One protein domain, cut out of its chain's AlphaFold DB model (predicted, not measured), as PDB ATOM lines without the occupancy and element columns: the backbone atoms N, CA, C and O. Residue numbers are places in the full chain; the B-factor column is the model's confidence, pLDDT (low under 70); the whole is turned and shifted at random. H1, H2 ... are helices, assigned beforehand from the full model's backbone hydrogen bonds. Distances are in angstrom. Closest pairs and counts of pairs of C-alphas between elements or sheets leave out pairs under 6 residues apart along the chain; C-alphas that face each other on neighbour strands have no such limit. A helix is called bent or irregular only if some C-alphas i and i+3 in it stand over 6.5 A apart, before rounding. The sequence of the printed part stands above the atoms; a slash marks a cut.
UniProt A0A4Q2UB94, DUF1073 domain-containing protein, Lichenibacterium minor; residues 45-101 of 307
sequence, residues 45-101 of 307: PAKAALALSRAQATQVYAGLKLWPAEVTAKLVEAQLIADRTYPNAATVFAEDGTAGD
ATOM      1  N   PRO A  45      26.386  28.585   1.575       91.12
ATOM      2  CA  PRO A  45      25.659  27.732   2.510       91.12
ATOM      3  C   PRO A  45      24.914  26.592   1.803       91.12
ATOM      4  O   PRO A  45      24.889  25.472   2.313       91.12
ATOM      5  N   ALA A  46      24.366  26.812   0.604       89.62
ATOM      6  CA  ALA A  46      23.725  25.735  -0.142       89.62
ATOM      7  C   ALA A  46      24.739  24.716  -0.686       89.62
ATOM      8  O   ALA A  46      24.456  23.515  -0.684       89.62
ATOM      9  N   LYS A  47      25.943  25.156  -1.088       90.44
ATOM     10  CA  LYS A  47      27.059  24.251  -1.419       90.44
ATOM     11  C   LYS A  47      27.433  23.378  -0.220       90.44
ATOM     12  O   LYS A  47      27.535  22.161  -0.370       90.44
ATOM     13  N   ALA A  48      27.576  23.976   0.963       90.62
ATOM     14  CA  ALA A  48      27.890  23.253   2.194       90.62
ATOM     15  C   ALA A  48      26.790  22.243   2.571       90.62
ATOM     16  O   ALA A  48      27.088  21.090   2.885       90.62
ATOM     17  N   ALA A  49      25.516  22.631   2.464       92.19
ATOM     18  CA  ALA A  49      24.383  21.742   2.730       92.19
ATOM     19  C   ALA A  49      24.336  20.540   1.768       92.19
ATOM     20  O   ALA A  49      24.057  19.408   2.179       92.19
ATOM     21  N   LEU A  50      24.647  20.769   0.490       93.31
ATOM     22  CA  LEU A  50      24.709  19.721  -0.523       93.31
ATOM     23  C   LEU A  50      25.895  18.778  -0.272       93.31
ATOM     24  O   LEU A  50      25.732  17.559  -0.351       93.31
ATOM     25  N   ALA A  51      27.058  19.318   0.102       92.69
ATOM     26  CA  ALA A  51      28.224  18.529   0.497       92.69
ATOM     27  C   ALA A  51      27.936  17.651   1.728       92.69
ATOM     28  O   ALA A  51      28.229  16.455   1.707       92.69
ATOM     29  N   LEU A  52      27.282  18.205   2.755       94.81
ATOM     30  CA  LEU A  52      26.853  17.453   3.937       94.81
ATOM     31  C   LEU A  52      25.899  16.314   3.560       94.81
ATOM     32  O   LEU A  52      26.088  15.179   3.992       94.81
ATOM     33  N   SER A  53      24.905  16.602   2.717       96.56
ATOM     34  CA  SER A  53      23.932  15.599   2.266       96.56
ATOM     35  C   SER A  53      24.603  14.455   1.494       96.56
ATOM     36  O   SER A  53      24.247  13.291   1.677       96.56
ATOM     37  N   ARG A  54      25.612  14.759   0.666       96.12
ATOM     38  CA  ARG A  54      26.423  13.745  -0.031       96.12
ATOM     39  C   ARG A  54      27.230  12.893   0.948       96.12
ATOM     40  O   ARG A  54      27.185  11.672   0.848       96.12
ATOM     41  N   ALA A  55      27.896  13.515   1.921       95.81
ATOM     42  CA  ALA A  55      28.660  12.798   2.943       95.81
ATOM     43  C   ALA A  55      27.770  11.854   3.773       95.81
ATOM     44  O   ALA A  55      28.134  10.702   4.010       95.81
ATOM     45  N   GLN A  56      26.571  12.307   4.152       97.31
ATOM     46  CA  GLN A  56      25.584  11.478   4.846       97.31
ATOM     47  C   GLN A  56      25.125  10.291   3.990       97.31
ATOM     48  O   GLN A  56      25.048   9.171   4.493       97.31
ATOM     49  N   ALA A  57      24.871  10.497   2.693       96.25
ATOM     50  CA  ALA A  57      24.519   9.406   1.783       96.25
ATOM     51  C   ALA A  57      25.642   8.356   1.692       96.25
ATOM     52  O   ALA A  57      25.380   7.160   1.819       96.25
ATOM     53  N   THR A  58      26.898   8.794   1.571       96.94
ATOM     54  CA  THR A  58      28.071   7.906   1.599       96.94
ATOM     55  C   THR A  58      28.163   7.119   2.906       96.94
ATOM     56  O   THR A  58      28.402   5.911   2.877       96.94
ATOM     57  N   GLN A  59      27.928   7.768   4.050       96.62
ATOM     58  CA  GLN A  59      27.923   7.103   5.355       96.62
ATOM     59  C   GLN A  59      26.839   6.019   5.436       96.62
ATOM     60  O   GLN A  59      27.097   4.932   5.955       96.62
ATOM     61  N   VAL A  60      25.648   6.281   4.886       96.62
ATOM     62  CA  VAL A  60      24.569   5.287   4.802       96.62
ATOM     63  C   VAL A  60      24.988   4.104   3.929       96.62
ATOM     64  O   VAL A  60      24.834   2.961   4.355       96.62
ATOM     65  N   TYR A  61      25.568   4.342   2.750       95.94
ATOM     66  CA  TYR A  61      26.023   3.257   1.868       95.94
ATOM     67  C   TYR A  61      27.114   2.392   2.505       95.94
ATOM     68  O   TYR A  61      27.046   1.162   2.424       95.94
ATOM     69  N   ALA A  62      28.070   3.019   3.192       95.69
ATOM     70  CA  ALA A  62      29.109   2.318   3.937       95.69
ATOM     71  C   ALA A  62      28.522   1.508   5.108       95.69
ATOM     72  O   ALA A  62      28.873   0.344   5.297       95.69
ATOM     73  N   GLY A  63      27.583   2.090   5.864       95.19
ATOM     74  CA  GLY A  63      26.928   1.432   6.998       95.19
ATOM     75  C   GLY A  63      26.067   0.234   6.591       95.19
ATOM     76  O   GLY A  63      26.079  -0.792   7.269       95.19
ATOM     77  N   LEU A  64      25.377   0.331   5.451       97.50
ATOM     78  CA  LEU A  64      24.599  -0.769   4.875       97.50
ATOM     79  C   LEU A  64      25.472  -1.873   4.267       97.50
ATOM     80  O   LEU A  64      24.942  -2.928   3.923       97.50
ATOM     81  N   LYS A  65      26.787  -1.642   4.125       96.31
ATOM     82  CA  LYS A  65      27.734  -2.558   3.470       96.31
ATOM     83  C   LYS A  65      27.236  -3.006   2.092       96.31
ATOM     84  O   LYS A  65      27.365  -4.172   1.724       96.31
ATOM     85  N   LEU A  66      26.642  -2.073   1.342       95.12
ATOM     86  CA  LEU A  66      26.069  -2.355   0.022       95.12
ATOM     87  C   LEU A  66      27.150  -2.791  -0.981       95.12
ATOM     88  O   LEU A  66      26.884  -3.571  -1.892       95.12
ATOM     89  N   TRP A  67      28.374  -2.299  -0.773       96.12
ATOM     90  CA  TRP A  67      29.575  -2.638  -1.526       96.12
ATOM     91  C   TRP A  67      30.737  -2.954  -0.573       96.12
ATOM     92  O   TRP A  67      30.721  -2.505   0.578       96.12
ATOM     93  N   PRO A  68      31.772  -3.677  -1.046       96.69
ATOM     94  CA  PRO A  68      33.045  -3.771  -0.337       96.69
ATOM     95  C   PRO A  68      33.607  -2.383  -0.004       96.69
ATOM     96  O   PRO A  68      33.372  -1.408  -0.734       96.69
ATOM     97  N   ALA A  69      34.351  -2.286   1.097       92.56
ATOM     98  CA  ALA A  69      34.887  -1.013   1.576       92.56
ATOM     99  C   ALA A  69      35.809  -0.361   0.532       92.56
ATOM    100  O   ALA A  69      35.734   0.848   0.307       92.56
ATOM    101  N   GLU A  70      36.593  -1.169  -0.183       91.88
ATOM    102  CA  GLU A  70      37.522  -0.716  -1.222       91.88
ATOM    103  C   GLU A  70      36.783  -0.124  -2.427       91.88
ATOM    104  O   GLU A  70      37.212   0.872  -3.009       91.88
ATOM    105  N   VAL A  71      35.645  -0.717  -2.800       94.38
ATOM    106  CA  VAL A  71      34.812  -0.221  -3.905       94.38
ATOM    107  C   VAL A  71      34.135   1.088  -3.507       94.38
ATOM    108  O   VAL A  71      34.114   2.032  -4.292       94.38
ATOM    109  N   THR A  72      33.637   1.172  -2.271       94.44
ATOM    110  CA  THR A  72      33.017   2.396  -1.744       94.44
ATOM    111  C   THR A  72      34.020   3.549  -1.718       94.44
ATOM    112  O   THR A  72      33.691   4.644  -2.167       94.44
ATOM    113  N   ALA A  73      35.258   3.299  -1.277       93.00
ATOM    114  CA  ALA A  73      36.324   4.299  -1.281       93.00
ATOM    115  C   ALA A  73      36.607   4.837  -2.695       93.00
ATOM    116  O   ALA A  73      36.600   6.049  -2.899       93.00
ATOM    117  N   LYS A  74      36.740   3.951  -3.692       92.81
ATOM    118  CA  LYS A  74      36.960   4.343  -5.097       92.81
ATOM    119  C   LYS A  74      35.795   5.134  -5.693       92.81
ATOM    120  O   LYS A  74      36.012   6.050  -6.479       92.81
ATOM    121  N   LEU A  75      34.555   4.796  -5.331       95.44
ATOM    122  CA  LEU A  75      33.376   5.546  -5.778       95.44
ATOM    123  C   LEU A  75      33.355   6.961  -5.190       95.44
ATOM    124  O   LEU A  75      33.060   7.915  -5.908       95.44
ATOM    125  N   VAL A  76      33.703   7.101  -3.908       95.50
ATOM    126  CA  VAL A  76      33.803   8.408  -3.242       95.50
ATOM    127  C   VAL A  76      34.934   9.237  -3.841       95.50
ATOM    128  O   VAL A  76      34.738  10.416  -4.123       95.50
ATOM    129  N   GLU A  77      36.091   8.631  -4.099       93.50
ATOM    130  CA  GLU A  77      37.211   9.286  -4.778       93.50
ATOM    131  C   GLU A  77      36.801   9.798  -6.167       93.50
ATOM    132  O   GLU A  77      36.944  10.987  -6.461       93.50
ATOM    133  N   ALA A  78      36.208   8.933  -6.996       93.31
ATOM    134  CA  ALA A  78      35.727   9.307  -8.322       93.31
ATOM    135  C   ALA A  78      34.693  10.445  -8.260       93.31
ATOM    136  O   ALA A  78      34.730  11.360  -9.087       93.31
ATOM    137  N   GLN A  79      33.806  10.427  -7.260       94.81
ATOM    138  CA  GLN A  79      32.840  11.496  -7.026       94.81
ATOM    139  C   GLN A  79      33.526  12.823  -6.666       94.81
ATOM    140  O   GLN A  79      33.192  13.853  -7.251       94.81
ATOM    141  N   LEU A  80      34.506  12.813  -5.758       92.94
ATOM    142  CA  LEU A  80      35.238  14.017  -5.340       92.94
ATOM    143  C   LEU A  80      36.053  14.641  -6.482       92.94
ATOM    144  O   LEU A  80      36.142  15.871  -6.572       92.94
ATOM    145  N   ILE A  81      36.606  13.808  -7.368       90.06
ATOM    146  CA  ILE A  81      37.301  14.251  -8.583       90.06
ATOM    147  C   ILE A  81      36.300  14.856  -9.575       90.06
ATOM    148  O   ILE A  81      36.529  15.954 -10.088       90.06
ATOM    149  N   ALA A  82      35.172  14.182  -9.821       90.12
ATOM    150  CA  ALA A  82      34.134  14.657 -10.739       90.12
ATOM    151  C   ALA A  82      33.519  15.992 -10.286       90.12
ATOM    152  O   ALA A  82      33.305  16.891 -11.104       90.12
ATOM    153  N   ASP A  83      33.306  16.150  -8.978       89.06
ATOM    154  CA  ASP A  83      32.833  17.388  -8.354       89.06
ATOM    155  C   ASP A  83      33.897  18.504  -8.347       89.06
ATOM    156  O   ASP A  83      33.573  19.664  -8.088       89.06
ATOM    157  N   ARG A  84      35.159  18.176  -8.666       89.88
ATOM    158  CA  ARG A  84      36.337  19.060  -8.595       89.88
ATOM    159  C   ARG A  84      36.599  19.634  -7.201       89.88
ATOM    160  O   ARG A  84      37.249  20.668  -7.084       89.88
ATOM    161  N   THR A  85      36.128  18.963  -6.152       90.31
ATOM    162  CA  THR A  85      36.437  19.336  -4.763       90.31
ATOM    163  C   THR A  85      37.928  19.154  -4.493       90.31
ATOM    164  O   THR A  85      38.566  20.021  -3.905       90.31
ATOM    165  N   TYR A  86      38.492  18.052  -4.997       91.25
ATOM    166  CA  TYR A  86      39.912  17.729  -4.898       91.25
ATOM    167  C   TYR A  86      40.408  17.223  -6.258       91.25
ATOM    168  O   TYR A  86      40.485  16.015  -6.481       91.25
ATOM    169  N   PRO A  87      40.721  18.120  -7.210       84.38
ATOM    170  CA  PRO A  87      41.107  17.720  -8.566       84.38
ATOM    171  C   PRO A  87      42.393  16.881  -8.591       84.38
ATOM    172  O   PRO A  87      42.553  16.036  -9.463       84.38
ATOM    173  N   ASN A  88      43.260  17.067  -7.592       86.88
ATOM    174  CA  ASN A  88      44.520  16.342  -7.436       86.88
ATOM    175  C   ASN A  88      44.410  15.171  -6.445       86.88
ATOM    176  O   ASN A  88      45.425  14.653  -5.995       86.88
ATOM    177  N   ALA A  89      43.200  14.739  -6.072       83.62
ATOM    178  CA  ALA A  89      43.032  13.612  -5.151       83.62
ATOM    179  C   ALA A  89      43.749  12.353  -5.659       83.62
ATOM    180  O   ALA A  89      44.460  11.708  -4.899       83.62
ATOM    181  N   ALA A  90      43.646  12.069  -6.960       82.19
ATOM    182  CA  ALA A  90      44.289  10.909  -7.570       82.19
ATOM    183  C   ALA A  90      45.820  10.920  -7.418       82.19
ATOM    184  O   ALA A  90      46.415   9.862  -7.249       82.19
ATOM    185  N   THR A  91      46.470  12.091  -7.466       85.19
ATOM    186  CA  THR A  91      47.929  12.169  -7.288       85.19
ATOM    187  C   THR A  91      48.309  11.950  -5.832       85.19
ATOM    188  O   THR A  91      49.222  11.182  -5.563       85.19
ATOM    189  N   VAL A  92      47.558  12.543  -4.898       81.69
ATOM    190  CA  VAL A  92      47.775  12.363  -3.453       81.69
ATOM    191  C   VAL A  92      47.603  10.892  -3.058       81.69
ATOM    192  O   VAL A  92      48.467  10.320  -2.403       81.69
ATOM    193  N   PHE A  93      46.542  10.236  -3.537       77.44
ATOM    194  CA  PHE A  93      46.315   8.816  -3.259       77.44
ATOM    195  C   PHE A  93      47.306   7.889  -3.972       77.44
ATOM    196  O   PHE A  93      47.610   6.814  -3.456       77.44
ATOM    197  N   ALA A  94      47.824   8.273  -5.141       81.00
ATOM    198  CA  ALA A  94      48.864   7.509  -5.826       81.00
ATOM    199  C   ALA A  94      50.217   7.603  -5.103       81.00
ATOM    200  O   ALA A  94      50.919   6.597  -5.018       81.00
ATOM    201  N   GLU A  95      50.562   8.774  -4.559       76.81
ATOM    202  CA  GLU A  95      51.765   8.970  -3.739       76.81
ATOM    203  C   GLU A  95      51.695   8.128  -2.457       76.81
ATOM    204  O   GLU A  95      52.640   7.389  -2.161       76.81
ATOM    205  N   ASP A  96      50.539   8.121  -1.785       67.75
ATOM    206  CA  ASP A  96      50.277   7.259  -0.625       67.75
ATOM    207  C   ASP A  96      50.249   5.760  -0.997       67.75
ATOM    208  O   ASP A  96      50.669   4.896  -0.222       67.75
ATOM    209  N   GLY A  97      49.808   5.433  -2.216       59.03
ATOM    210  CA  GLY A  97      49.734   4.073  -2.761       59.03
ATOM    211  C   GLY A  97      51.090   3.406  -3.021       59.03
ATOM    212  O   GLY A  97      51.145   2.187  -3.203       59.03
ATOM    213  N   THR A  98      52.193   4.160  -2.977       49.91
ATOM    214  CA  THR A  98      53.558   3.610  -3.092       49.91
ATOM    215  C   THR A  98      54.054   2.916  -1.815       49.91
ATOM    216  O   THR A  98      55.155   2.373  -1.809       49.91
ATOM    217  N   ALA A  99      53.242   2.859  -0.756       48.25
ATOM    218  CA  ALA A  99      53.506   2.054   0.435       48.25
ATOM    219  C   ALA A  99      52.404   1.014   0.692       48.25
ATOM    220  O   ALA A  99      52.089   0.688   1.831       48.25
ATOM    221  N   GLY A 100      51.871   0.418  -0.379       47.84
ATOM    222  CA  GLY A 100      51.262  -0.915  -0.328       47.84
ATOM    223  C   GLY A 100      52.277  -2.040  -0.079       47.84
ATOM    224  O   GLY A 100      52.006  -3.183  -0.447       47.84
ATOM    225  N   ASP A 101      53.439  -1.743   0.523       47.97
ATOM    226  CA  ASP A 101      54.116  -2.763   1.314       47.97
ATOM    227  C   ASP A 101      53.127  -3.105   2.415       47.97
ATOM    228  O   ASP A 101      52.638  -2.219   3.119       47.97
TER     229      ASP A 101
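Overview. This is residues 45 to 101 of the 307 residues of the protein "DUF1073 domain-containing protein" of Lichenibacterium minor (UniProt A0A4Q2UB94). Three helices follow one another in a flat, loose zigzag: H1 and H2 fold back on each other as a helical hairpin with its turn at residues 64 to 68, and H3 turns off from the other end of H2 in a second, wider hairpin. H2 is in the middle, H1 and H3 lie on either side of it without meeting, and residues 45 to 50 and 94 to 101 stick out at the two ends of the printed part. The printed part has 57 residues with three named helices, in the order H1, H2, H3, and no named strand; its class is all helix. It is loose, with a radius of gyration of the C-alphas of 13.0 A, and spans 39 by 27 by 13 A.

Arrangement. H1, residues 45 to 63, is joined by a tight link of 5 residues to H2, residues 69 to 82. H1 and H2 touch and form a hairpin, running opposite ways at a shallow tilt of 19 degrees. H1 touches H2 with residues 58 to 62 alone, and their closest C-alphas are those of Ala 62 and Thr 72, 6.9 A apart. A short link of 6 residues leads from H2 to H3, residues 89 to 99. H2 and H3 form a second hairpin and run opposite ways at a steep tilt of 37 degrees, only just steep. H2 touches H3 with residues 77 to 81 alone, and their closest C-alphas are those of Ile 81 and Ala 89, 6.7 A apart. H1 and H3 are apart. In H1 and H2 every O i to N i+4 pair is within hydrogen-bond range, and in H3 6 of 7 are.

Along the chain. H1 begins with C-alpha 45 at (25.659, 27.732, 2.510) and is 26.7 A long from first to last C-alpha. H2 runs from Ala 69 to Ala 82, 19.9 A, with C-alpha 69 at (34.887, -1.013, 1.576). H3 runs from Ala 89 to Ala 99, 16.6 A, and ends with C-alpha 99 at (53.506, 2.054, 0.435). H3 is neither bent nor irregular, but only just: C-alphas 96 and 99 are 6.2 A apart.

Size, cuts and confidence. The two C-alphas farthest apart, those of Pro 45 and Asp 101, are 41.7 A apart. Residues 45 to 50, which belong to H1, stand free, and so do residues 94 to 101, of which 94 to 99 belong to H3. The other 43 residues span 29 by 22 by 12 A. The printed part has no cut and no long link. The mean pLDDT of the printed part is 87.7, and residues 96 to 101 are under 70.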